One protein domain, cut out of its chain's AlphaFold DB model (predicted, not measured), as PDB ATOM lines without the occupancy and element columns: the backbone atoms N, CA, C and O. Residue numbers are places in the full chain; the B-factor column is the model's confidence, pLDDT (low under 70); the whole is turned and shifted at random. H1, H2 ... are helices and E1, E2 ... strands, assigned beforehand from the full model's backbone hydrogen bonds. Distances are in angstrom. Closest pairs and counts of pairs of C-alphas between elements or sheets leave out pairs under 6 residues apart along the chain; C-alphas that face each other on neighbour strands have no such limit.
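AT A GLANCE: This is residues 272 to 432 of the 472 residues of an uncharacterized protein of Porphyromonas asaccharolytica (strain ATCC 25260 / DSM 20707 / BCRC 10618 / JCM 6326 / LMG 13178 / VPI 4198) (UniProt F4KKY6). Read this model as a chain wound in stacked turns: one wall is a twisted sheet of six strands, and the other is the small sheet E1, E3, E5, carried on by helices H2 and H3. The loop of residues 334 to 345, after the short H1, reaches out to 30 A from the mean of the C-alphas. The printed part has 161 residues with three named helices and nine named strands, in the order E1 E2 E3 E4 E5 H1 E6 H2 E7 H3 E8 E9; its class is mixed, helices and strands, with 71 residues, under half, in named elements. The large sheet, E2 E4 E6 E7 E8 E9, is mixed, and the small one is all parallel. The whole is compact, with a radius of gyration of the C-alphas of 15.6 A and spans of 49 by 33 by 29 A.

HOW THE PARTS SIT: Start at the large sheet's edge strand E2, residues 289 to 291, parallel to E4, residues 308 to 310, with N 290 and O 308 2.8 A apart. Next comes E6, residues 346 to 350, parallel to E4, with N 309 and O 348 at 2.8 A. E7, residues 378 to 386, is parallel to E6, with N 380 and O 347 at 2.7 A. E8, residues 413 to 419, is parallel to E7, with N 386 and O 418 at 2.7 A. The other edge strand, E9, residues 425 to 427, forms an antiparallel hairpin with E8, with N 417 and O 426 at 2.8 A. H3, residues 402 to 410, is on this sheet at a height of 7.1 A; the closest C-alphas of H3 and E8 are those of Lys 409 and Thr 415, 7.1 A. H2, residues 358 to 368, only just touches H3, with 3 pairs of C-alphas within 8 A, the closest Thr 362 and His 404 at 7.3 A, the same way at a shallow tilt of 7 degrees. E6, H2, E7 and E7, H3, E8 are strand-helix-strand units, two parallel neighbour strands with a helix between, each with a right-handed crossover. H2 only grazes the small sheet of E1, residues 276 to 281, E3, residues 296 to 302, and E5, residues 318 to 321; Ser 318 and Ala 360 have the closest C-alphas of E5 and H2, 5.4 A. Look there for N 298 and O 277 at 2.7 A between E1 and E3, and N 302 and O 320 at 2.8 A between E3 and E5. H1, residues 330 to 333, is on neither sheet and touches no helix. Every O i to N i+4 pair is within hydrogen-bond range in H2 and H3; H1 is too short for one, and its one O i to N i+3 pair is not within range.

IN THESE COORDINATES: Find C-alpha 378 at (113.535, 265.019, 358.581); from there E7 runs 23.7 A to C-alpha 386. E8 measures 19.7 A, E3 17.0 A, H2 15.2 A, E1 14.1 A, E6 12.6 A and H3 12.3 A. E1 begins at C-alpha 276, (83.236, 266.166, 348.571), and E9 ends at C-alpha 427, (107.137, 255.207, 366.445).

THE WHOLE: The two C-alphas farthest apart, those of Lys 337 and Val 432, are 49.0 A apart. The printed part has no cut. The links H1 to E6 and E7 to H3 are long. Look for pLDDT under 70 in 35 residues, among them 329 to 345, 387 to 394 and 428 to 432; the mean of the printed part is 82.4.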
ATOM      1  N   LYS A 272      88.465 270.658 358.220       98.12
ATOM      2  CA  LYS A 272      87.157 270.686 358.901       98.12
ATOM      3  C   LYS A 272      86.039 271.303 358.055       98.12
ATOM      4  O   LYS A 272      85.183 272.018 358.572       98.12
ATOM      5  N   ASN A 273      86.059 271.074 356.749       98.56
ATOM      6  CA  ASN A 273      84.979 271.477 355.855       98.56
ATOM      7  C   ASN A 273      84.119 270.253 355.495       98.56
ATOM      8  O   ASN A 273      84.116 269.234 356.182       98.56
ATOM      9  N   LYS A 274      83.294 270.382 354.461       97.88
ATOM     10  CA  LYS A 274      82.427 269.324 353.935       97.88
ATOM     11  C   LYS A 274      82.712 269.120 352.445       97.88
ATOM     12  O   LYS A 274      81.788 268.843 351.688       97.88
ATOM     13  N   LEU A 275      83.963 269.336 352.018       98.19
ATOM     14  CA  LEU A 275      84.370 269.192 350.622       98.19
ATOM     15  C   LEU A 275      84.218 267.730 350.209       98.19
ATOM     16  O   LEU A 275      84.655 266.838 350.936       98.19
ATOM     17  N   GLN A 276      83.591 267.498 349.061       95.25
ATOM     18  CA  GLN A 276      83.236 266.166 348.571       95.25
ATOM     19  C   GLN A 276      83.909 265.855 347.234       95.25
ATOM     20  O   GLN A 276      84.348 266.751 346.515       95.25
ATOM     21  N   SER A 277      83.931 264.570 346.878       94.25
ATOM     22  CA  SER A 277      84.387 264.084 345.572       94.25
ATOM     23  C   SER A 277      85.860 264.412 345.294       94.25
ATOM     24  O   SER A 277      86.737 263.879 345.966       94.25
ATOM     25  N   SER A 278      86.165 265.237 344.293       95.81
ATOM     26  CA  SER A 278      87.535 265.512 343.864       95.81
ATOM     27  C   SER A 278      87.939 266.936 344.208       95.81
ATOM     28  O   SER A 278      87.168 267.868 343.972       95.81
ATOM     29  N   LEU A 279      89.158 267.103 344.718       97.94
ATOM     30  CA  LEU A 279      89.804 268.404 344.850       97.94
ATOM     31  C   LEU A 279      91.024 268.449 343.929       97.94
ATOM     32  O   LEU A 279      91.980 267.702 344.126       97.94
ATOM     33  N   ASP A 280      90.991 269.328 342.930       97.75
ATOM     34  CA  ASP A 280      92.093 269.512 341.986       97.75
ATOM     35  C   ASP A 280      92.864 270.795 342.302       97.75
ATOM     36  O   ASP A 280      92.386 271.894 342.041       97.75
ATOM     37  N   LEU A 281      94.062 270.643 342.871       97.62
ATOM     38  CA  LEU A 281      95.009 271.719 343.177       97.62
ATOM     39  C   LEU A 281      96.238 271.670 342.257       97.62
ATOM     40  O   LEU A 281      97.261 272.283 342.562       97.62
ATOM     41  N   SER A 282      96.165 270.964 341.123       95.56
ATOM     42  CA  SER A 282      97.303 270.754 340.210       95.56
ATOM     43  C   SER A 282      97.872 272.040 339.594       95.56
ATOM     44  O   SER A 282      99.006 272.055 339.112       95.56
ATOM     45  N   LEU A 283      97.110 273.137 339.639       94.00
ATOM     46  CA  LEU A 283      97.538 274.463 339.190       94.00
ATOM     47  C   LEU A 283      98.323 275.250 340.255       94.00
ATOM     48  O   LEU A 283      98.983 276.233 339.912       94.00
ATOM     49  N   LEU A 284      98.290 274.839 341.528       95.00
ATOM     50  CA  LEU A 284      98.958 275.531 342.636       95.00
ATOM     51  C   LEU A 284     100.409 275.057 342.796       95.00
ATOM     52  O   LEU A 284     100.774 274.376 343.748       95.00
ATOM     53  N   LYS A 285     101.259 275.457 341.849       92.81
ATOM     54  CA  LYS A 285     102.648 274.974 341.717       92.81
ATOM     55  C   LYS A 285     103.598 275.353 342.857       92.81
ATOM     56  O   LYS A 285     104.722 274.874 342.891       92.81
ATOM     57  N   ARG A 286     103.188 276.254 343.754       90.88
ATOM     58  CA  ARG A 286     103.983 276.689 344.917       90.88
ATOM     59  C   ARG A 286     103.475 276.125 346.243       90.88
ATOM     60  O   ARG A 286     104.054 276.421 347.283       90.88
ATOM     61  N   LEU A 287     102.402 275.335 346.219       92.62
ATOM     62  CA  LEU A 287     101.729 274.879 347.427       92.62
ATOM     63  C   LEU A 287     102.585 273.860 348.189       92.62
ATOM     64  O   LEU A 287     102.727 272.718 347.764       92.62
ATOM     65  N   ASN A 288     103.115 274.268 349.339       90.94
ATOM     66  CA  ASN A 288     104.000 273.456 350.176       90.94
ATOM     67  C   ASN A 288     103.405 273.112 351.543       90.94
ATOM     68  O   ASN A 288     103.885 272.183 352.191       90.94
ATOM     69  N   VAL A 289     102.332 273.791 351.946       91.62
ATOM     70  CA  VAL A 289     101.571 273.483 353.155       91.62
ATOM     71  C   VAL A 289     100.098 273.331 352.796       91.62
ATOM     72  O   VAL A 289      99.460 274.281 352.349       91.62
ATOM     73  N   LEU A 290      99.555 272.133 352.990       96.94
ATOM     74  CA  LEU A 290      98.177 271.798 352.669       96.94
ATOM     75  C   LEU A 290      97.502 271.081 353.838       96.94
ATOM     76  O   LEU A 290      97.876 269.965 354.206       96.94
ATOM     77  N   TYR A 291      96.446 271.700 354.357       97.81
ATOM     78  CA  TYR A 291      95.522 271.076 355.296       97.81
ATOM     79  C   TYR A 291      94.183 270.843 354.603       97.81
ATOM     80  O   TYR A 291      93.489 271.786 354.236       97.81
ATOM     81  N   ILE A 292      93.801 269.582 354.436       98.31
ATOM     82  CA  ILE A 292      92.478 269.172 353.935       98.31
ATOM     83  C   ILE A 292      91.815 268.166 354.881       98.31
ATOM     84  O   ILE A 292      90.847 267.507 354.499       98.31
ATOM     85  N   SER A 293      92.322 268.041 356.111       97.12
ATOM     86  CA  SER A 293      91.833 267.080 357.098       97.12
ATOM     87  C   SER A 293      90.348 267.262 357.409       97.12
ATOM     88  O   SER A 293      89.819 268.370 357.298       97.12
ATOM     89  N   ASP A 294      89.682 266.195 357.848       97.31
ATOM     90  CA  ASP A 294      88.274 266.234 358.264       97.31
ATOM     91  C   ASP A 294      87.358 266.805 357.156       97.31
ATOM     92  O   ASP A 294      86.644 267.790 357.355       97.31
ATOM     93  N   ASN A 295      87.413 266.195 355.972       98.62
ATOM     94  CA  ASN A 295      86.541 266.470 354.826       98.62
ATOM     95  C   ASN A 295      85.930 265.146 354.310       98.62
ATOM     96  O   ASN A 295      85.955 264.120 354.988       98.62
ATOM     97  N   GLN A 296      85.305 265.159 353.132       97.81
ATOM     98  CA  GLN A 296      84.669 263.996 352.492       97.81
ATOM     99  C   GLN A 296      85.243 263.752 351.083       97.81
ATOM    100  O   GLN A 296      84.538 263.279 350.188       97.81
ATOM    101  N   LEU A 297      86.513 264.110 350.862       98.44
ATOM    102  CA  LEU A 297      87.174 263.984 349.563       98.44
ATOM    103  C   LEU A 297      87.444 262.515 349.239       98.44
ATOM    104  O   LEU A 297      87.971 261.792 350.078       98.44
ATOM    105  N   SER A 298      87.119 262.096 348.018       97.75
ATOM    106  CA  SER A 298      87.448 260.778 347.472       97.75
ATOM    107  C   SER A 298      88.717 260.777 346.627       97.75
ATOM    108  O   SER A 298      89.394 259.760 346.552       97.75
ATOM    109  N   THR A 299      89.073 261.900 345.999       98.25
ATOM    110  CA  THR A 299      90.314 262.016 345.218       98.25
ATOM    111  C   THR A 299      90.947 263.386 345.405       98.25
ATOM    112  O   THR A 299      90.252 264.386 345.611       98.25
ATOM    113  N   LEU A 300      92.272 263.434 345.306       98.50
ATOM    114  CA  LEU A 300      93.058 264.661 345.379       98.50
ATOM    115  C   LEU A 300      94.014 264.713 344.189       98.50
ATOM    116  O   LEU A 300      94.714 263.737 343.933       98.50
ATOM    117  N   LYS A 301      94.074 265.848 343.490       97.94
ATOM    118  CA  LYS A 301      95.097 266.104 342.469       97.94
ATOM    119  C   LYS A 301      96.008 267.233 342.913       97.94
ATOM    120  O   LYS A 301      95.535 268.285 343.338       97.94
ATOM    121  N   LEU A 302      97.309 267.017 342.799       97.06
ATOM    122  CA  LEU A 302      98.350 267.941 343.230       97.06
ATOM    123  C   LEU A 302      99.329 268.205 342.092       97.06
ATOM    124  O   LEU A 302      99.490 267.386 341.184       97.06
ATOM    125  N   HIS A 303     100.002 269.355 342.151       94.56
ATOM    126  CA  HIS A 303     101.125 269.610 341.257       94.56
ATOM    127  C   HIS A 303     102.301 268.717 341.652       94.56
ATOM    128  O   HIS A 303     102.688 267.846 340.890       94.56
ATOM    129  N   HIS A 304     102.763 268.862 342.887       92.19
ATOM    130  CA  HIS A 304     103.805 268.085 343.552       92.19
ATOM    131  C   HIS A 304     103.306 267.687 344.947       92.19
ATOM    132  O   HIS A 304     102.259 268.168 345.385       92.19
ATOM    133  N   VAL A 305     104.019 266.815 345.663       92.06
ATOM    134  CA  VAL A 305     103.647 266.491 347.049       92.06
ATOM    135  C   VAL A 305     104.103 267.624 347.985       92.06
ATOM    136  O   VAL A 305     105.310 267.875 348.063       92.06
ATOM    137  N   PRO A 306     103.187 268.302 348.712       90.56
ATOM    138  CA  PRO A 306     103.550 269.369 349.638       90.56
ATOM    139  C   PRO A 306     104.507 268.878 350.727       90.56
ATOM    140  O   PRO A 306     104.419 267.735 351.172       90.56
ATOM    141  N   ALA A 307     105.380 269.764 351.210       87.62
ATOM    142  CA  ALA A 307     106.238 269.478 352.361       87.62
ATOM    143  C   ALA A 307     105.424 269.146 353.620       87.62
ATOM    144  O   ALA A 307     105.886 268.402 354.475       87.62
ATOM    145  N   GLN A 308     104.224 269.707 353.740       89.50
ATOM    146  CA  GLN A 308     103.298 269.499 354.844       89.50
ATOM    147  C   GLN A 308     101.928 269.140 354.266       89.50
ATOM    148  O   GLN A 308     101.217 270.018 353.779       89.50
ATOM    149  N   LEU A 309     101.563 267.860 354.296       94.88
ATOM    150  CA  LEU A 309     100.287 267.341 353.809       94.88
ATOM    151  C   LEU A 309      99.504 266.700 354.957       94.88
ATOM    152  O   LEU A 309      99.826 265.604 355.408       94.88
ATOM    153  N   TYR A 310      98.436 267.368 355.382       95.56
ATOM    154  CA  TYR A 310      97.494 266.873 356.384       95.56
ATOM    155  C   TYR A 310      96.177 266.529 355.689       95.56
ATOM    156  O   TYR A 310      95.341 267.407 355.447       95.56
ATOM    157  N   ALA A 311      96.010 265.259 355.321       96.62
ATOM    158  CA  ALA A 311      94.861 264.766 354.563       96.62
ATOM    159  C   ALA A 311      94.046 263.699 355.304       96.62
ATOM    160  O   ALA A 311      93.200 263.024 354.709       96.62
ATOM    161  N   GLN A 312      94.263 263.564 356.608       93.25
ATOM    162  CA  GLN A 312      93.582 262.587 357.434       93.25
ATOM    163  C   GLN A 312      92.073 262.807 357.518       93.25
ATOM    164  O   GLN A 312      91.582 263.932 357.402       93.25
ATOM    165  N   ARG A 313      91.335 261.729 357.798       93.31
ATOM    166  CA  ARG A 313      89.871 261.752 357.974       93.31
ATOM    167  C   ARG A 313      89.157 262.310 356.744       93.31
ATOM    168  O   ARG A 313      88.385 263.264 356.826       93.31
ATOM    169  N   ASN A 314      89.451 261.696 355.607       96.69
ATOM    170  CA  ASN A 314      88.750 261.890 354.345       96.69
ATOM    171  C   ASN A 314      88.209 260.531 353.865       96.69
ATOM    172  O   ASN A 314      88.015 259.608 354.653       96.69
ATOM    173  N   GLN A 315      87.893 260.420 352.580       96.75
ATOM    174  CA  GLN A 315      87.484 259.184 351.918       96.75
ATOM    175  C   GLN A 315      88.418 258.885 350.737       96.75
ATOM    176  O   GLN A 315      87.979 258.293 349.752       96.75
ATOM    177  N   LEU A 316      89.678 259.350 350.801       97.69
ATOM    178  CA  LEU A 316      90.591 259.341 349.661       97.69
ATOM    179  C   LEU A 316      90.863 257.909 349.218       97.69
ATOM    180  O   LEU A 316      91.311 257.089 350.015       97.69
ATOM    181  N   THR A 317      90.623 257.636 347.942       97.19
ATOM    182  CA  THR A 317      90.979 256.381 347.279       97.19
ATOM    183  C   THR A 317      92.236 256.534 346.429       97.19
ATOM    184  O   THR A 317      92.934 255.550 346.203       97.19
ATOM    185  N   SER A 318      92.553 257.755 345.984       96.56
ATOM    186  CA  SER A 318      93.774 258.071 345.240       96.56
ATOM    187  C   SER A 318      94.244 259.511 345.458       96.56
ATOM    188  O   SER A 318      93.453 260.424 345.729       96.56
ATOM    189  N   ILE A 319      95.555 259.704 345.300       97.56
ATOM    190  CA  ILE A 319      96.205 261.012 345.201       97.56
ATOM    191  C   ILE A 319      97.002 261.019 343.898       97.56
ATOM    192  O   ILE A 319      97.946 260.249 343.738       97.56
ATOM    193  N   GLU A 320      96.619 261.881 342.962       96.44
ATOM    194  CA  GLU A 320      97.324 262.067 341.695       96.44
ATOM    195  C   GLU A 320      98.316 263.227 341.814       96.44
ATOM    196  O   GLU A 320      97.960 264.316 342.266       96.44
ATOM    197  N   VAL A 321      99.554 263.014 341.370       95.19
ATOM    198  CA  VAL A 321     100.614 264.033 341.395       95.19
ATOM    199  C   VAL A 321     101.136 264.244 339.976       95.19
ATOM    200  O   VAL A 321     101.636 263.307 339.341       95.19
ATOM    201  N   ALA A 322     100.980 265.468 339.467       92.19
ATOM    202  CA  ALA A 322     101.293 265.811 338.081       92.19
ATOM    203  C   ALA A 322     102.806 265.851 337.807       92.19
ATOM    204  O   ALA A 322     103.280 265.297 336.814       92.19
ATOM    205  N   GLU A 323     103.570 266.496 338.683       86.25
ATOM    206  CA  GLU A 323     105.021 266.585 338.617       86.25
ATOM    207  C   GLU A 323     105.647 265.263 339.076       86.25
ATOM    208  O   GLU A 323     105.141 264.561 339.954       86.25
ATOM    209  N   ALA A 324     106.731 264.861 338.416       73.00
ATOM    210  CA  ALA A 324     107.477 263.673 338.811       73.00
ATOM    211  C   ALA A 324     108.481 263.977 339.932       73.00
ATOM    212  O   ALA A 324     108.779 263.085 340.710       73.00
ATOM    213  N   GLU A 325     108.977 265.208 340.046       75.94
ATOM    214  CA  GLU A 325     110.009 265.608 341.008       75.94
ATOM    215  C   GLU A 325     109.430 266.552 342.072       75.94
ATOM    216  O   GLU A 325     108.832 267.569 341.735       75.94
ATOM    217  N   ASN A 326     109.652 266.267 343.359       72.19
ATOM    218  CA  ASN A 326     109.265 267.175 344.449       72.19
ATOM    219  C   ASN A 326     110.404 268.150 344.783       72.19
ATOM    220  O   ASN A 326     111.436 267.733 345.309       72.19
ATOM    221  N   LYS A 327     110.244 269.449 344.516       73.19
ATOM    222  CA  LYS A 327     111.244 270.468 344.890       73.19
ATOM    223  C   LYS A 327     110.832 271.188 346.171       73.19
ATOM    224  O   LYS A 327     109.927 272.016 346.160       73.19
ATOM    225  N   TYR A 328     111.530 270.890 347.265       73.81
ATOM    226  CA  TYR A 328     111.388 271.612 348.531       73.81
ATOM    227  C   TYR A 328     112.365 272.793 348.560       73.81
ATOM    228  O   TYR A 328     113.579 272.590 348.515       73.81
ATOM    229  N   TYR A 329     111.852 274.025 348.599       67.56
ATOM    230  CA  TYR A 329     112.677 275.235 348.576       67.56
ATOM    231  C   TYR A 329     113.018 275.717 349.990       67.56
ATOM    232  O   TYR A 329     112.134 275.867 350.832       67.56
ATOM    233  N   GLU A 330     114.300 276.030 350.230       63.72
ATOM    234  CA  GLU A 330     114.768 276.527 351.533       63.72
ATOM    235  C   GLU A 330     114.146 277.878 351.937       63.72
ATOM    236  O   GLU A 330     113.985 278.194 353.113       63.72
ATOM    237  N   GLU A 331     113.776 278.692 350.958       64.19
ATOM    238  CA  GLU A 331     113.186 280.016 351.172       64.19
ATOM    239  C   GLU A 331     111.726 279.974 351.642       64.19
ATOM    240  O   GLU A 331     111.236 280.950 352.215       64.19
ATOM    241  N   ASP A 332     111.035 278.845 351.460       63.97
ATOM    242  CA  ASP A 332     109.643 278.729 351.887       63.97
ATOM    243  C   ASP A 332     109.541 278.571 353.409       63.97
ATOM    244  O   ASP A 332     108.601 279.092 353.998       63.97
ATOM    245  N   TRP A 333     110.508 277.942 354.088       59.84
ATOM    246  CA  TRP A 333     110.429 277.672 355.533       59.84
ATOM    247  C   TRP A 333     111.145 278.694 356.435       59.84
ATOM    248  O   TRP A 333     110.890 278.725 357.643       59.84
ATOM    249  N   TYR A 334     111.989 279.582 355.896       50.09
ATOM    250  CA  TYR A 334     112.771 280.535 356.698       50.09
ATOM    251  C   TYR A 334     112.882 281.913 356.031       50.09
ATOM    252  O   TYR A 334     113.416 282.045 354.933       50.09
ATOM    253  N   ASP A 335     112.412 282.964 356.713       56.00
ATOM    254  CA  ASP A 335     112.617 284.350 356.276       56.00
ATOM    255  C   ASP A 335     113.910 284.898 356.901       56.00
ATOM    256  O   ASP A 335     113.904 285.418 358.023       56.00
ATOM    257  N   GLU A 336     115.023 284.803 356.163       48.06
ATOM    258  CA  GLU A 336     116.325 285.340 356.593       48.06
ATOM    259  C   GLU A 336     116.278 286.848 356.887       48.06
ATOM    260  O   GLU A 336     116.971 287.334 357.781       48.06
ATOM    261  N   LYS A 337     115.434 287.608 356.172       49.12
ATOM    262  CA  LYS A 337     115.352 289.071 356.316       49.12
ATOM    263  C   LYS A 337     114.623 289.486 357.588       49.12
ATOM    264  O   LYS A 337     114.877 290.574 358.101       49.12
ATOM    265  N   GLN A 338     113.714 288.649 358.084       48.69
ATOM    266  CA  GLN A 338     112.944 288.909 359.304       48.69
ATOM    267  C   GLN A 338     113.400 288.086 360.513       48.69
ATOM    268  O   GLN A 338     112.858 288.295 361.596       48.69
ATOM    269  N   GLN A 339     114.366 287.173 360.343       46.12
ATOM    270  CA  GLN A 339     114.783 286.196 361.360       46.12
ATOM    271  C   GLN A 339     113.590 285.437 361.966       46.12
ATOM    272  O   GLN A 339     113.533 285.178 363.170       46.12
ATOM    273  N   LYS A 340     112.599 285.108 361.132       51.41
ATOM    274  CA  LYS A 340     111.385 284.393 361.538       51.41
ATOM    275  C   LYS A 340     111.275 283.092 360.762       51.41
ATOM    276  O   LYS A 340     111.443 283.072 359.544       51.41
ATOM    277  N   GLN A 341     110.954 282.013 361.471       52.22
ATOM    278  CA  GLN A 341     110.505 280.783 360.826       52.22
ATOM    279  C   GLN A 341     109.167 281.066 360.137       52.22
ATOM    280  O   GLN A 341     108.281 281.663 360.752       52.22
ATOM    281  N   ARG A 342     109.050 280.685 358.861       56.97
ATOM    282  CA  ARG A 342     107.791 280.795 358.113       56.97
ATOM    283  C   ARG A 342     106.945 279.543 358.330       56.97
ATOM    284  O   ARG A 342     105.822 279.655 358.806       56.97
ATOM    285  N   TRP A 343     107.514 278.365 358.059       54.84
ATOM    286  CA  TRP A 343     106.834 277.066 358.153       54.84
ATOM    287  C   TRP A 343     107.802 275.969 358.647       54.84
ATOM    288  O   TRP A 343     109.010 276.178 358.684       54.84
ATOM    289  N   TYR A 344     107.257 274.833 359.093       59.53
ATOM    290  CA  TYR A 344     107.945 273.745 359.812       59.53
ATOM    291  C   TYR A 344     109.261 273.251 359.165       59.53
ATOM    292  O   TYR A 344     109.372 273.167 357.947       59.53
ATOM    293  N   THR A 345     110.232 272.824 359.985       65.25
ATOM    294  CA  THR A 345     111.547 272.272 359.567       65.25
ATOM    295  C   THR A 345     111.524 270.769 359.244       65.25
ATOM    296  O   THR A 345     112.559 270.101 359.253       65.25
ATOM    297  N   THR A 346     110.341 270.211 359.018       75.25
ATOM    298  CA  THR A 346     110.099 268.772 358.859       75.25
ATOM    299  C   THR A 346     109.276 268.582 357.591       75.25
ATOM    300  O   THR A 346     108.465 269.444 357.261       75.25
ATOM    301  N   LEU A 347     109.456 267.478 356.870       86.62
ATOM    302  CA  LEU A 347     108.488 267.034 355.871       86.62
ATOM    303  C   LEU A 347     107.444 266.179 356.589       86.62
ATOM    304  O   LEU A 347     107.815 265.277 357.330       86.62
ATOM    305  N   PHE A 348     106.161 266.459 356.421       88.94
ATOM    306  CA  PHE A 348     105.092 265.791 357.153       88.94
ATOM    307  C   PHE A 348     103.992 265.340 356.204       88.94
ATOM    308  O   PHE A 348     103.455 266.148 355.450       88.94
ATOM    309  N   VAL A 349     103.635 264.060 356.272       93.38
ATOM    310  CA  VAL A 349     102.509 263.487 355.531       93.38
ATOM    311  C   VAL A 349     101.632 262.703 356.497       93.38
ATOM    312  O   VAL A 349     102.097 261.756 357.122       93.38
ATOM    313  N   ASP A 350     100.360 263.071 356.594       93.19
ATOM    314  CA  ASP A 350      99.342 262.339 357.346       93.19
ATOM    315  C   ASP A 350      98.169 261.983 356.430       93.19
ATOM    316  O   ASP A 350      97.402 262.848 355.995       93.19
ATOM    317  N   LEU A 351      98.048 260.687 356.136       92.50
ATOM    318  CA  LEU A 351      96.983 260.108 355.311       92.50
ATOM    319  C   LEU A 351      96.033 259.228 356.129       92.50
ATOM    320  O   LEU A 351      95.240 258.472 355.558       92.50
ATOM    321  N   THR A 352      96.105 259.289 357.457       90.31
ATOM    322  CA  THR A 352      95.349 258.400 358.337       90.31
ATOM    323  C   THR A 352      93.834 258.513 358.142       90.31
ATOM    324  O   THR A 352      93.304 259.570 357.813       90.31
ATOM    325  N   PHE A 353      93.100 257.416 358.348       89.94
ATOM    326  CA  PHE A 353      91.639 257.387 358.167       89.94
ATOM    327  C   PHE A 353      91.192 257.817 356.750       89.94
ATOM    328  O   PHE A 353      90.373 258.725 356.591       89.94
ATOM    329  N   ASN A 354      91.759 257.168 355.731       93.81
ATOM    330  CA  ASN A 354      91.341 257.228 354.325       93.81
ATOM    331  C   ASN A 354      91.075 255.807 353.796       93.81
ATOM    332  O   ASN A 354      91.119 254.866 354.583       93.81
ATOM    333  N   LYS A 355      90.782 255.660 352.497       95.31
ATOM    334  CA  LYS A 355      90.370 254.412 351.826       95.31
ATOM    335  C   LYS A 355      91.284 254.052 350.645       95.31
ATOM    336  O   LYS A 355      90.818 253.566 349.612       95.31
ATOM    337  N   MET A 356      92.576 254.362 350.743       96.00
ATOM    338  CA  MET A 356      93.512 254.140 349.641       96.00
ATOM    339  C   MET A 356      93.820 252.648 349.488       96.00
ATOM    340  O   MET A 356      94.117 251.966 350.469       96.00
ATOM    341  N   SER A 357      93.769 252.147 348.253       95.62
ATOM    342  CA  SER A 357      94.192 250.780 347.936       95.62
ATOM    343  C   SER A 357      95.714 250.634 348.019       95.62
ATOM    344  O   SER A 357      96.445 251.625 348.003       95.62
ATOM    345  N   GLU A 358      96.194 249.390 348.057       94.12
ATOM    346  CA  GLU A 358      97.628 249.083 348.050       94.12
ATOM    347  C   GLU A 358      98.323 249.733 346.846       94.12
ATOM    348  O   GLU A 358      99.319 250.435 347.006       94.12
ATOM    349  N   GLU A 359      97.728 249.606 345.658       96.25
ATOM    350  CA  GLU A 359      98.252 250.203 344.429       96.25
ATOM    351  C   GLU A 359      98.249 251.739 344.463       96.25
ATOM    352  O   GLU A 359      99.219 252.367 344.041       96.25
ATOM    353  N   ALA A 360      97.204 252.366 345.013       96.50
ATOM    354  CA  ALA A 360      97.161 253.822 345.150       96.50
ATOM    355  C   ALA A 360      98.240 254.341 346.115       96.50
ATOM    356  O   ALA A 360      98.830 255.396 345.877       96.50
ATOM    357  N   ILE A 361      98.516 253.599 347.193       95.56
ATOM    358  CA  ILE A 361      99.603 253.918 348.125       95.56
ATOM    359  C   ILE A 361     100.954 253.762 347.426       95.56
ATOM    360  O   ILE A 361     101.772 254.673 347.522       95.56
ATOM    361  N   THR A 362     101.172 252.671 346.681       95.19
ATOM    362  CA  THR A 362     102.403 252.469 345.897       95.19
ATOM    363  C   THR A 362     102.648 253.652 344.957       95.19
ATOM    364  O   THR A 362     103.702 254.281 345.023       95.19
ATOM    365  N   GLN A 363     101.645 254.032 344.156       94.12
ATOM    366  CA  GLN A 363     101.747 255.157 343.217       94.12
ATOM    367  C   GLN A 363     102.050 256.489 343.921       94.12
ATOM    368  O   GLN A 363     102.835 257.296 343.418       94.12
ATOM    369  N   PHE A 364     101.451 256.729 345.092       94.81
ATOM    370  CA  PHE A 364     101.737 257.925 345.879       94.81
ATOM    371  C   PHE A 364     103.176 257.930 346.413       94.81
ATOM    372  O   PHE A 364     103.860 258.947 346.304       94.81
ATOM    373  N   LEU A 365     103.658 256.809 346.960       93.06
ATOM    374  CA  LEU A 365     105.022 256.700 347.486       93.06
ATOM    375  C   LEU A 365     106.078 256.829 346.381       93.06
ATOM    376  O   LEU A 365     107.085 257.506 346.591       93.06
ATOM    377  N   ASP A 366     105.821 256.275 345.193       91.44
ATOM    378  CA  ASP A 366     106.686 256.441 344.018       91.44
ATOM    379  C   ASP A 366     106.863 257.919 343.659       91.44
ATOM    380  O   ASP A 366     107.965 258.348 343.323       91.44
ATOM    381  N   LYS A 367     105.792 258.714 343.779       91.19
ATOM    382  CA  LYS A 367     105.818 260.165 343.562       91.19
ATOM    383  C   LYS A 367     106.439 260.937 344.719       91.19
ATOM    384  O   LYS A 367     107.120 261.931 344.484       91.19
ATOM    385  N   LEU A 368     106.213 260.515 345.962       89.69
ATOM    386  CA  LEU A 368     106.784 261.159 347.144       89.69
ATOM    387  C   LEU A 368     108.315 261.027 347.169       89.69
ATOM    388  O   LEU A 368     109.012 261.992 347.482       89.69
ATOM    389  N   PHE A 369     108.836 259.850 346.813       87.06
ATOM    390  CA  PHE A 369     110.241 259.474 346.993       87.06
ATOM    391  C   PHE A 369     111.123 259.622 345.750       87.06
ATOM    392  O   PHE A 369     112.203 259.012 345.689       87.06
ATOM    393  N   THR A 370     110.689 260.427 344.778       81.94
ATOM    394  CA  THR A 370     111.492 260.750 343.593       81.94
ATOM    395  C   THR A 370     112.729 261.577 343.917       81.94
ATOM    396  O   THR A 370     113.745 261.403 343.252       81.94
ATOM    397  N   ASN A 371     112.690 262.389 344.976       71.62
ATOM    398  CA  ASN A 371     113.842 263.130 345.486       71.62
ATOM    399  C   ASN A 371     114.211 262.674 346.902       71.62
ATOM    400  O   ASN A 371     113.344 262.312 347.702       71.62
ATOM    401  N   GLU A 372     115.507 262.688 347.217       71.75
ATOM    402  CA  GLU A 372     115.977 262.464 348.584       71.75
ATOM    403  C   GLU A 372     115.568 263.625 349.495       71.75
ATOM    404  O   GLU A 372     115.432 264.773 349.061       71.75
ATOM    405  N   ILE A 373     115.381 263.323 350.782       72.44
ATOM    406  CA  ILE A 373     115.149 264.349 351.797       72.44
ATOM    407  C   ILE A 373     116.399 265.242 351.852       72.44
ATOM    408  O   ILE A 373     117.498 264.719 352.049       72.44
ATOM    409  N   PRO A 374     116.276 266.575 351.719       72.00
ATOM    410  CA  PRO A 374     117.413 267.467 351.910       72.00
ATOM    411  C   PRO A 374     118.075 267.226 353.275       72.00
ATOM    412  O   PRO A 374     117.373 267.128 354.275       72.00
ATOM    413  N   ASN A 375     119.413 267.211 353.350       68.50
ATOM    414  CA  ASN A 375     120.184 266.869 354.567       68.50
ATOM    415  C   ASN A 375     119.805 267.646 355.849       68.50
ATOM    416  O   ASN A 375     120.187 267.246 356.945       68.50
ATOM    417  N   LYS A 376     119.111 268.783 355.723       69.25
ATOM    418  CA  LYS A 376     118.655 269.619 356.844       69.25
ATOM    419  C   LYS A 376     117.238 269.288 357.330       69.25
ATOM    420  O   LYS A 376     116.803 269.872 358.317       69.25
ATOM    421  N   LEU A 377     116.517 268.405 356.644       72.69
ATOM    422  CA  LEU A 377     115.143 268.036 356.965       72.69
ATOM    423  C   LEU A 377     115.050 266.609 357.487       72.69
ATOM    424  O   LEU A 377     115.877 265.749 357.194       72.69
ATOM    425  N   GLN A 378     113.971 266.358 358.214       79.62
ATOM    426  CA  GLN A 378     113.535 265.019 358.581       79.62
ATOM    427  C   GLN A 378     112.153 264.779 357.986       79.62
ATOM    428  O   GLN A 378     111.325 265.689 357.969       79.62
ATOM    429  N   GLY A 379     111.912 263.569 357.490       84.06
ATOM    430  CA  GLY A 379     110.604 263.153 356.999       84.06
ATOM    431  C   GLY A 379     109.819 262.438 358.086       84.06
ATOM    432  O   GLY A 379     110.342 261.528 358.722       84.06
ATOM    433  N   LEU A 380     108.565 262.826 358.284       87.06
ATOM    434  CA  LEU A 380     107.620 262.202 359.195       87.06
ATOM    435  C   LEU A 380     106.380 261.776 358.410       87.06
ATOM    436  O   LEU A 380     105.727 262.596 357.768       87.06
ATOM    437  N   PHE A 381     106.058 260.489 358.461       89.69
ATOM    438  CA  PHE A 381     104.898 259.925 357.783       89.69
ATOM    439  C   PHE A 381     103.988 259.254 358.809       89.69
ATOM    440  O   PHE A 381     104.358 258.254 359.431       89.69
ATOM    441  N   LEU A 382     102.778 259.785 358.962       85.12
ATOM    442  CA  LEU A 382     101.715 259.169 359.738       85.12
ATOM    443  C   LEU A 382     101.025 258.080 358.912       85.12
ATOM    444  O   LEU A 382     100.243 258.360 358.003       85.12
ATOM    445  N   VAL A 383     101.377 256.828 359.200       81.75
ATOM    446  CA  VAL A 383     100.929 255.653 358.435       81.75
ATOM    447  C   VAL A 383      99.863 254.850 359.168       81.75
ATOM    448  O   VAL A 383      99.015 254.261 358.511       81.75
ATOM    449  N   ALA A 384      99.867 254.838 360.507       75.94
ATOM    450  CA  ALA A 384      99.018 253.965 361.319       75.94
ATOM    451  C   ALA A 384      98.080 254.737 362.265       75.94
ATOM    452  O   ALA A 384      98.403 255.814 362.763       75.94
ATOM    453  N   THR A 385      96.932 254.139 362.565       72.12
ATOM    454  CA  THR A 385      95.913 254.578 363.516       72.12
ATOM    455  C   THR A 385      95.501 253.430 364.431       72.12
ATOM    456  O   THR A 385      95.047 252.407 363.942       72.12
ATOM    457  N   ARG A 386      95.566 253.588 365.746       72.62
ATOM    458  CA  ARG A 386      95.078 252.610 366.725       72.62
ATOM    459  C   ARG A 386      93.743 253.055 367.294       72.62
ATOM    460  O   ARG A 386      93.612 254.202 367.706       72.62
ATOM    461  N   GLU A 387      92.764 252.159 367.353       67.62
ATOM    462  CA  GLU A 387      91.601 252.351 368.234       67.62
ATOM    463  C   GLU A 387      91.862 251.775 369.636       67.62
ATOM    464  O   GLU A 387      91.331 252.298 370.612       67.62
ATOM    465  N   ASN A 388      92.742 250.770 369.737       61.25
ATOM    466  CA  ASN A 388      93.218 250.142 370.969       61.25
ATOM    467  C   ASN A 388      94.759 250.135 370.993       61.25
ATOM    468  O   ASN A 388      95.394 249.857 369.978       61.25
ATOM    469  N   GLU A 389      95.370 250.416 372.145       66.38
ATOM    470  CA  GLU A 389      96.832 250.465 372.318       66.38
ATOM    471  C   GLU A 389      97.539 249.137 372.008       66.38
ATOM    472  O   GLU A 389      98.717 249.154 371.644       66.38
ATOM    473  N   ASN A 390      96.817 248.015 372.108       66.31
ATOM    474  CA  ASN A 390      97.354 246.662 371.943       66.31
ATOM    475  C   ASN A 390      97.441 246.177 370.487       66.31
ATOM    476  O   ASN A 390      98.092 245.163 370.236       66.31
ATOM    477  N   ASP A 391      96.814 246.867 369.531       65.50
ATOM    478  CA  ASP A 391      96.896 246.481 368.120       65.50
ATOM    479  C   ASP A 391      98.218 246.969 367.532       65.50
ATOM    480  O   ASP A 391      98.489 248.170 367.486       65.50
ATOM    481  N   GLU A 392      99.055 246.044 367.063       61.69
ATOM    482  CA  GLU A 392     100.401 246.379 366.590       61.69
ATOM    483  C   GLU A 392     100.355 247.354 365.400       61.69
ATOM    484  O   GLU A 392     101.072 248.362 365.398       61.69
ATOM    485  N   PHE A 393      99.414 247.131 364.472       67.19
ATOM    486  CA  PHE A 393      99.110 248.017 363.350       67.19
ATOM    487  C   PHE A 393      97.609 248.021 363.041       67.19
ATOM    488  O   PHE A 393      96.992 246.980 362.839       67.19
ATOM    489  N   SER A 394      97.038 249.211 362.916       68.19
ATOM    490  CA  SER A 394      95.809 249.446 362.162       68.19
ATOM    491  C   SER A 394      96.086 250.665 361.295       68.19
ATOM    492  O   SER A 394      96.747 251.596 361.737       68.19
ATOM    493  N   PHE A 395      95.697 250.642 360.027       70.12
ATOM    494  CA  PHE A 395      96.019 251.706 359.066       70.12
ATOM    495  C   PHE A 395      94.788 252.567 358.742       70.12
ATOM    496  O   PHE A 395      94.758 253.325 357.767       70.12
ATOM    497  N   GLY A 396      93.744 252.433 359.563       73.31
ATOM    498  CA  GLY A 396      92.395 252.842 359.201       73.31
ATOM    499  C   GLY A 396      91.888 251.961 358.061       73.31
ATOM    500  O   GLY A 396      92.165 250.765 358.034       73.31
ATOM    501  N   GLU A 397      91.175 252.554 357.103       84.44
ATOM    502  CA  GLU A 397      90.697 251.847 355.904       84.44
ATOM    503  C   GLU A 397      91.712 251.878 354.737       84.44
ATOM    504  O   GLU A 397      91.403 251.432 353.633       84.44
ATOM    505  N   ASN A 398      92.930 252.387 354.959       90.88
ATOM    506  CA  ASN A 398      94.004 252.351 353.967       90.88
ATOM    507  C   ASN A 398      94.668 250.967 353.932       90.88
ATOM    508  O   ASN A 398      94.981 250.393 354.973       90.88
ATOM    509  N   ALA A 399      94.995 250.473 352.740       90.38
ATOM    510  CA  ALA A 399      95.658 249.186 352.533       90.38
ATOM    511  C   ALA A 399      97.199 249.310 352.519       90.38
ATOM    512  O   ALA A 399      97.859 248.977 351.533       90.38
ATOM    513  N   PHE A 400      97.792 249.821 353.606       88.75
ATOM    514  CA  PHE A 400      99.251 249.788 353.777       88.75
ATOM    515  C   PHE A 400      99.746 248.349 353.979       88.75
ATOM    516  O   PHE A 400      99.072 247.520 354.585       88.75
ATOM    517  N   THR A 401     100.959 248.068 353.504       86.81
ATOM    518  CA  THR A 401     101.625 246.767 353.640       86.81
ATOM    519  C   THR A 401     102.959 246.951 354.356       86.81
ATOM    520  O   THR A 401     103.503 248.058 354.411       86.81
ATOM    521  N   SER A 402     103.532 245.867 354.874       83.31
ATOM    522  CA  SER A 402     104.868 245.898 355.483       83.31
ATOM    523  C   SER A 402     105.937 246.403 354.508       83.31
ATOM    524  O   SER A 402     106.813 247.165 354.905       83.31
ATOM    525  N   GLN A 403     105.807 246.079 353.216       88.69
ATOM    526  CA  GLN A 403     106.708 246.564 352.169       88.69
ATOM    527  C   GLN A 403     106.639 248.092 352.005       88.69
ATOM    528  O   GLN A 403     107.673 248.738 351.835       88.69
ATOM    529  N   HIS A 404     105.450 248.696 352.116       91.12
ATOM    530  CA  HIS A 404     105.322 250.156 352.135       91.12
ATOM    531  C   HIS A 404     106.067 250.772 353.329       91.12
ATOM    532  O   HIS A 404     106.782 251.759 353.162       91.12
ATOM    533  N   LEU A 405     105.952 250.182 354.525       87.31
ATOM    534  CA  LEU A 405     106.656 250.667 355.720       87.31
ATOM    535  C   LEU A 405     108.180 250.575 355.573       87.31
ATOM    536  O   LEU A 405     108.896 251.496 355.974       87.31
ATOM    537  N   GLU A 406     108.674 249.482 354.993       87.75
ATOM    538  CA  GLU A 406     110.095 249.299 354.691       87.75
ATOM    539  C   GLU A 406     110.598 250.335 353.680       87.75
ATOM    540  O   GLU A 406     111.642 250.946 353.908       87.75
ATOM    541  N   LEU A 407     109.832 250.603 352.615       89.56
ATOM    542  CA  LEU A 407     110.174 251.607 351.605       89.56
ATOM    543  C   LEU A 407     110.278 253.016 352.204       89.56
ATOM    544  O   LEU A 407     111.261 253.717 351.957       89.56
ATOM    545  N   ILE A 408     109.292 253.417 353.016       89.44
ATOM    546  CA  ILE A 408     109.272 254.732 353.679       89.44
ATOM    547  C   ILE A 408     110.545 254.912 354.523       89.44
ATOM    548  O   ILE A 408     111.237 255.928 354.422       89.44
ATOM    549  N   LYS A 409     110.922 253.888 355.292       85.69
ATOM    550  CA  LYS A 409     112.129 253.917 356.130       85.69
ATOM    551  C   LYS A 409     113.422 253.907 355.343       85.69
ATOM    552  O   LYS A 409     114.344 254.639 355.695       85.69
ATOM    553  N   ALA A 410     113.492 253.108 354.282       87.94
ATOM    554  CA  ALA A 410     114.653 253.062 353.400       87.94
ATOM    555  C   ALA A 410     114.943 254.436 352.770       87.94
ATOM    556  O   ALA A 410     116.092 254.753 352.480       87.94
ATOM    557  N   LYS A 411     113.912 255.277 352.620       87.00
ATOM    558  CA  LYS A 411     114.008 256.664 352.148       87.00
ATOM    559  C   LYS A 411     114.302 257.687 353.255       87.00
ATOM    560  O   LYS A 411     114.260 258.885 352.996       87.00
ATOM    561  N   GLY A 412     114.597 257.239 354.478       84.88
ATOM    562  CA  GLY A 412     114.945 258.100 355.613       84.88
ATOM    563  C   GLY A 412     113.751 258.761 356.307       84.88
ATOM    564  O   GLY A 412     113.952 259.618 357.167       84.88
ATOM    565  N   TRP A 413     112.517 258.379 355.961       87.62
ATOM    566  CA  TRP A 413     111.320 258.880 356.631       87.62
ATOM    567  C   TRP A 413     111.012 258.061 357.883       87.62
ATOM    568  O   TRP A 413     111.068 256.830 357.902       87.62
ATOM    569  N   MET A 414     110.629 258.764 358.940       87.31
ATOM    570  CA  MET A 414     110.149 258.179 360.178       87.31
ATOM    571  C   MET A 414     108.661 257.865 360.046       87.31
ATOM    572  O   MET A 414     107.849 258.752 359.798       87.31
ATOM    573  N   THR A 415     108.290 256.606 360.250       86.38
ATOM    574  CA  THR A 415     106.887 256.191 360.320       86.38
ATOM    575  C   THR A 415     106.366 256.339 361.742       86.38
ATOM    576  O   THR A 415     106.929 255.754 362.675       86.38
ATOM    577  N   VAL A 416     105.276 257.079 361.904       82.44
ATOM    578  CA  VAL A 416     104.601 257.281 363.188       82.44
ATOM    579  C   VAL A 416     103.155 256.810 363.084       82.44
ATOM    580  O   VAL A 416     102.524 256.867 362.028       82.44
ATOM    581  N   GLY A 417     102.661 256.260 364.182       79.69
ATOM    582  CA  GLY A 417     101.288 255.845 364.356       79.69
ATOM    583  C   GLY A 417     100.612 256.732 365.388       79.69
ATOM    584  O   GLY A 417     101.269 257.360 366.216       79.69
ATOM    585  N   TYR A 418      99.293 256.789 365.314       74.06
ATOM    586  CA  TYR A 418      98.457 257.627 366.160       74.06
ATOM    587  C   TYR A 418      97.435 256.772 366.901       74.06
ATOM    588  O   TYR A 418      96.747 255.976 366.271       74.06
ATOM    589  N   THR A 419      97.285 256.941 368.210       72.25
ATOM    590  CA  THR A 419      96.262 256.243 368.997       72.25
ATOM    591  C   THR A 419      95.053 257.147 369.203       72.25
ATOM    592  O   THR A 419      95.134 258.192 369.835       72.25
ATOM    593  N   LYS A 420      93.890 256.747 368.689       67.81
ATOM    594  CA  LYS A 420      92.636 257.507 368.770       67.81
ATOM    595  C   LYS A 420      92.058 257.556 370.184       67.81
ATOM    596  O   LYS A 420      91.400 258.544 370.497       67.81
ATOM    597  N   SER A 421      92.282 256.529 371.008       70.00
ATOM    598  CA  SER A 421      91.790 256.467 372.393       70.00
ATOM    599  C   SER A 421      92.518 257.437 373.329       70.00
ATOM    600  O   SER A 421      91.863 258.074 374.147       70.00
ATOM    601  N   THR A 422      93.839 257.582 373.190       67.81
ATOM    602  CA  THR A 422      94.660 258.449 374.056       67.81
ATOM    603  C   THR A 422      95.068 259.769 373.408       67.81
ATOM    604  O   THR A 422      95.349 260.737 374.105       67.81
ATOM    605  N   GLY A 423      95.068 259.837 372.076       66.25
ATOM    606  CA  GLY A 423      95.611 260.960 371.311       66.25
ATOM    607  C   GLY A 423      97.131 260.911 371.123       66.25
ATOM    608  O   GLY A 423      97.691 261.856 370.567       66.25
ATOM    609  N   ASP A 424      97.797 259.839 371.559       71.44
ATOM    610  CA  ASP A 424      99.257 259.741 371.537       71.44
ATOM    611  C   ASP A 424      99.825 259.373 370.163       71.44
ATOM    612  O   ASP A 424      99.200 258.679 369.357       71.44
ATOM    613  N   LEU A 425     101.068 259.799 369.928       70.25
ATOM    614  CA  LEU A 425     101.886 259.412 368.780       70.25
ATOM    615  C   LEU A 425     102.955 258.402 369.210       70.25
ATOM    616  O   LEU A 425     103.587 258.570 370.252       70.25
ATOM    617  N   TYR A 426     103.211 257.386 368.386       71.00
ATOM    618  CA  TYR A 426     104.239 256.375 368.649       71.00
ATOM    619  C   TYR A 426     105.039 256.028 367.392       71.00
ATOM    620  O   TYR A 426     104.530 256.068 366.272       71.00
ATOM    621  N   PHE A 427     106.308 255.659 367.562       70.12
ATOM    622  CA  PHE A 427     107.137 255.207 366.445       70.12
ATOM    623  C   PHE A 427     106.723 253.810 365.989       70.12
ATOM    624  O   PHE A 427     106.613 252.883 366.789       70.12
ATOM    625  N   VAL A 428     106.529 253.656 364.685       62.16
ATOM    626  CA  VAL A 428     106.130 252.390 364.064       62.16
ATOM    627  C   VAL A 428     107.399 251.671 363.617       62.16
ATOM    628  O   VAL A 428     108.172 252.234 362.844       62.16
ATOM    629  N   SER A 429     107.639 250.441 364.083       58.75
ATOM    630  CA  SER A 429     108.739 249.561 363.637       58.75
ATOM    631  C   SER A 429     108.193 248.437 362.748       58.75
ATOM    632  O   SER A 429     107.082 248.002 363.021       58.75
ATOM    633  N   PRO A 430     108.890 247.944 361.703       49.84
ATOM    634  CA  PRO A 430     108.425 246.798 360.937       49.84
ATOM    635  C   PRO A 430     108.869 245.561 361.729       49.84
ATOM    636  O   PRO A 430     109.956 245.032 361.505       49.84
ATOM    637  N   ALA A 431     108.129 245.171 362.765       50.22
ATOM    638  CA  ALA A 431     108.382 243.867 363.357       50.22
ATOM    639  C   ALA A 431     107.986 242.799 362.322       50.22
ATOM    640  O   ALA A 431     106.983 242.931 361.622       50.22
ATOM    641  N   VAL A 432     108.853 241.802 362.161       40.91
ATOM    642  CA  VAL A 432     108.811 240.788 361.103       40.91
ATOM    643  C   VAL A 432     107.462 240.063 361.103       40.91
ATOM    644  O   VAL A 432     107.109 239.399 362.072       40.91
TER     645      VAL A 432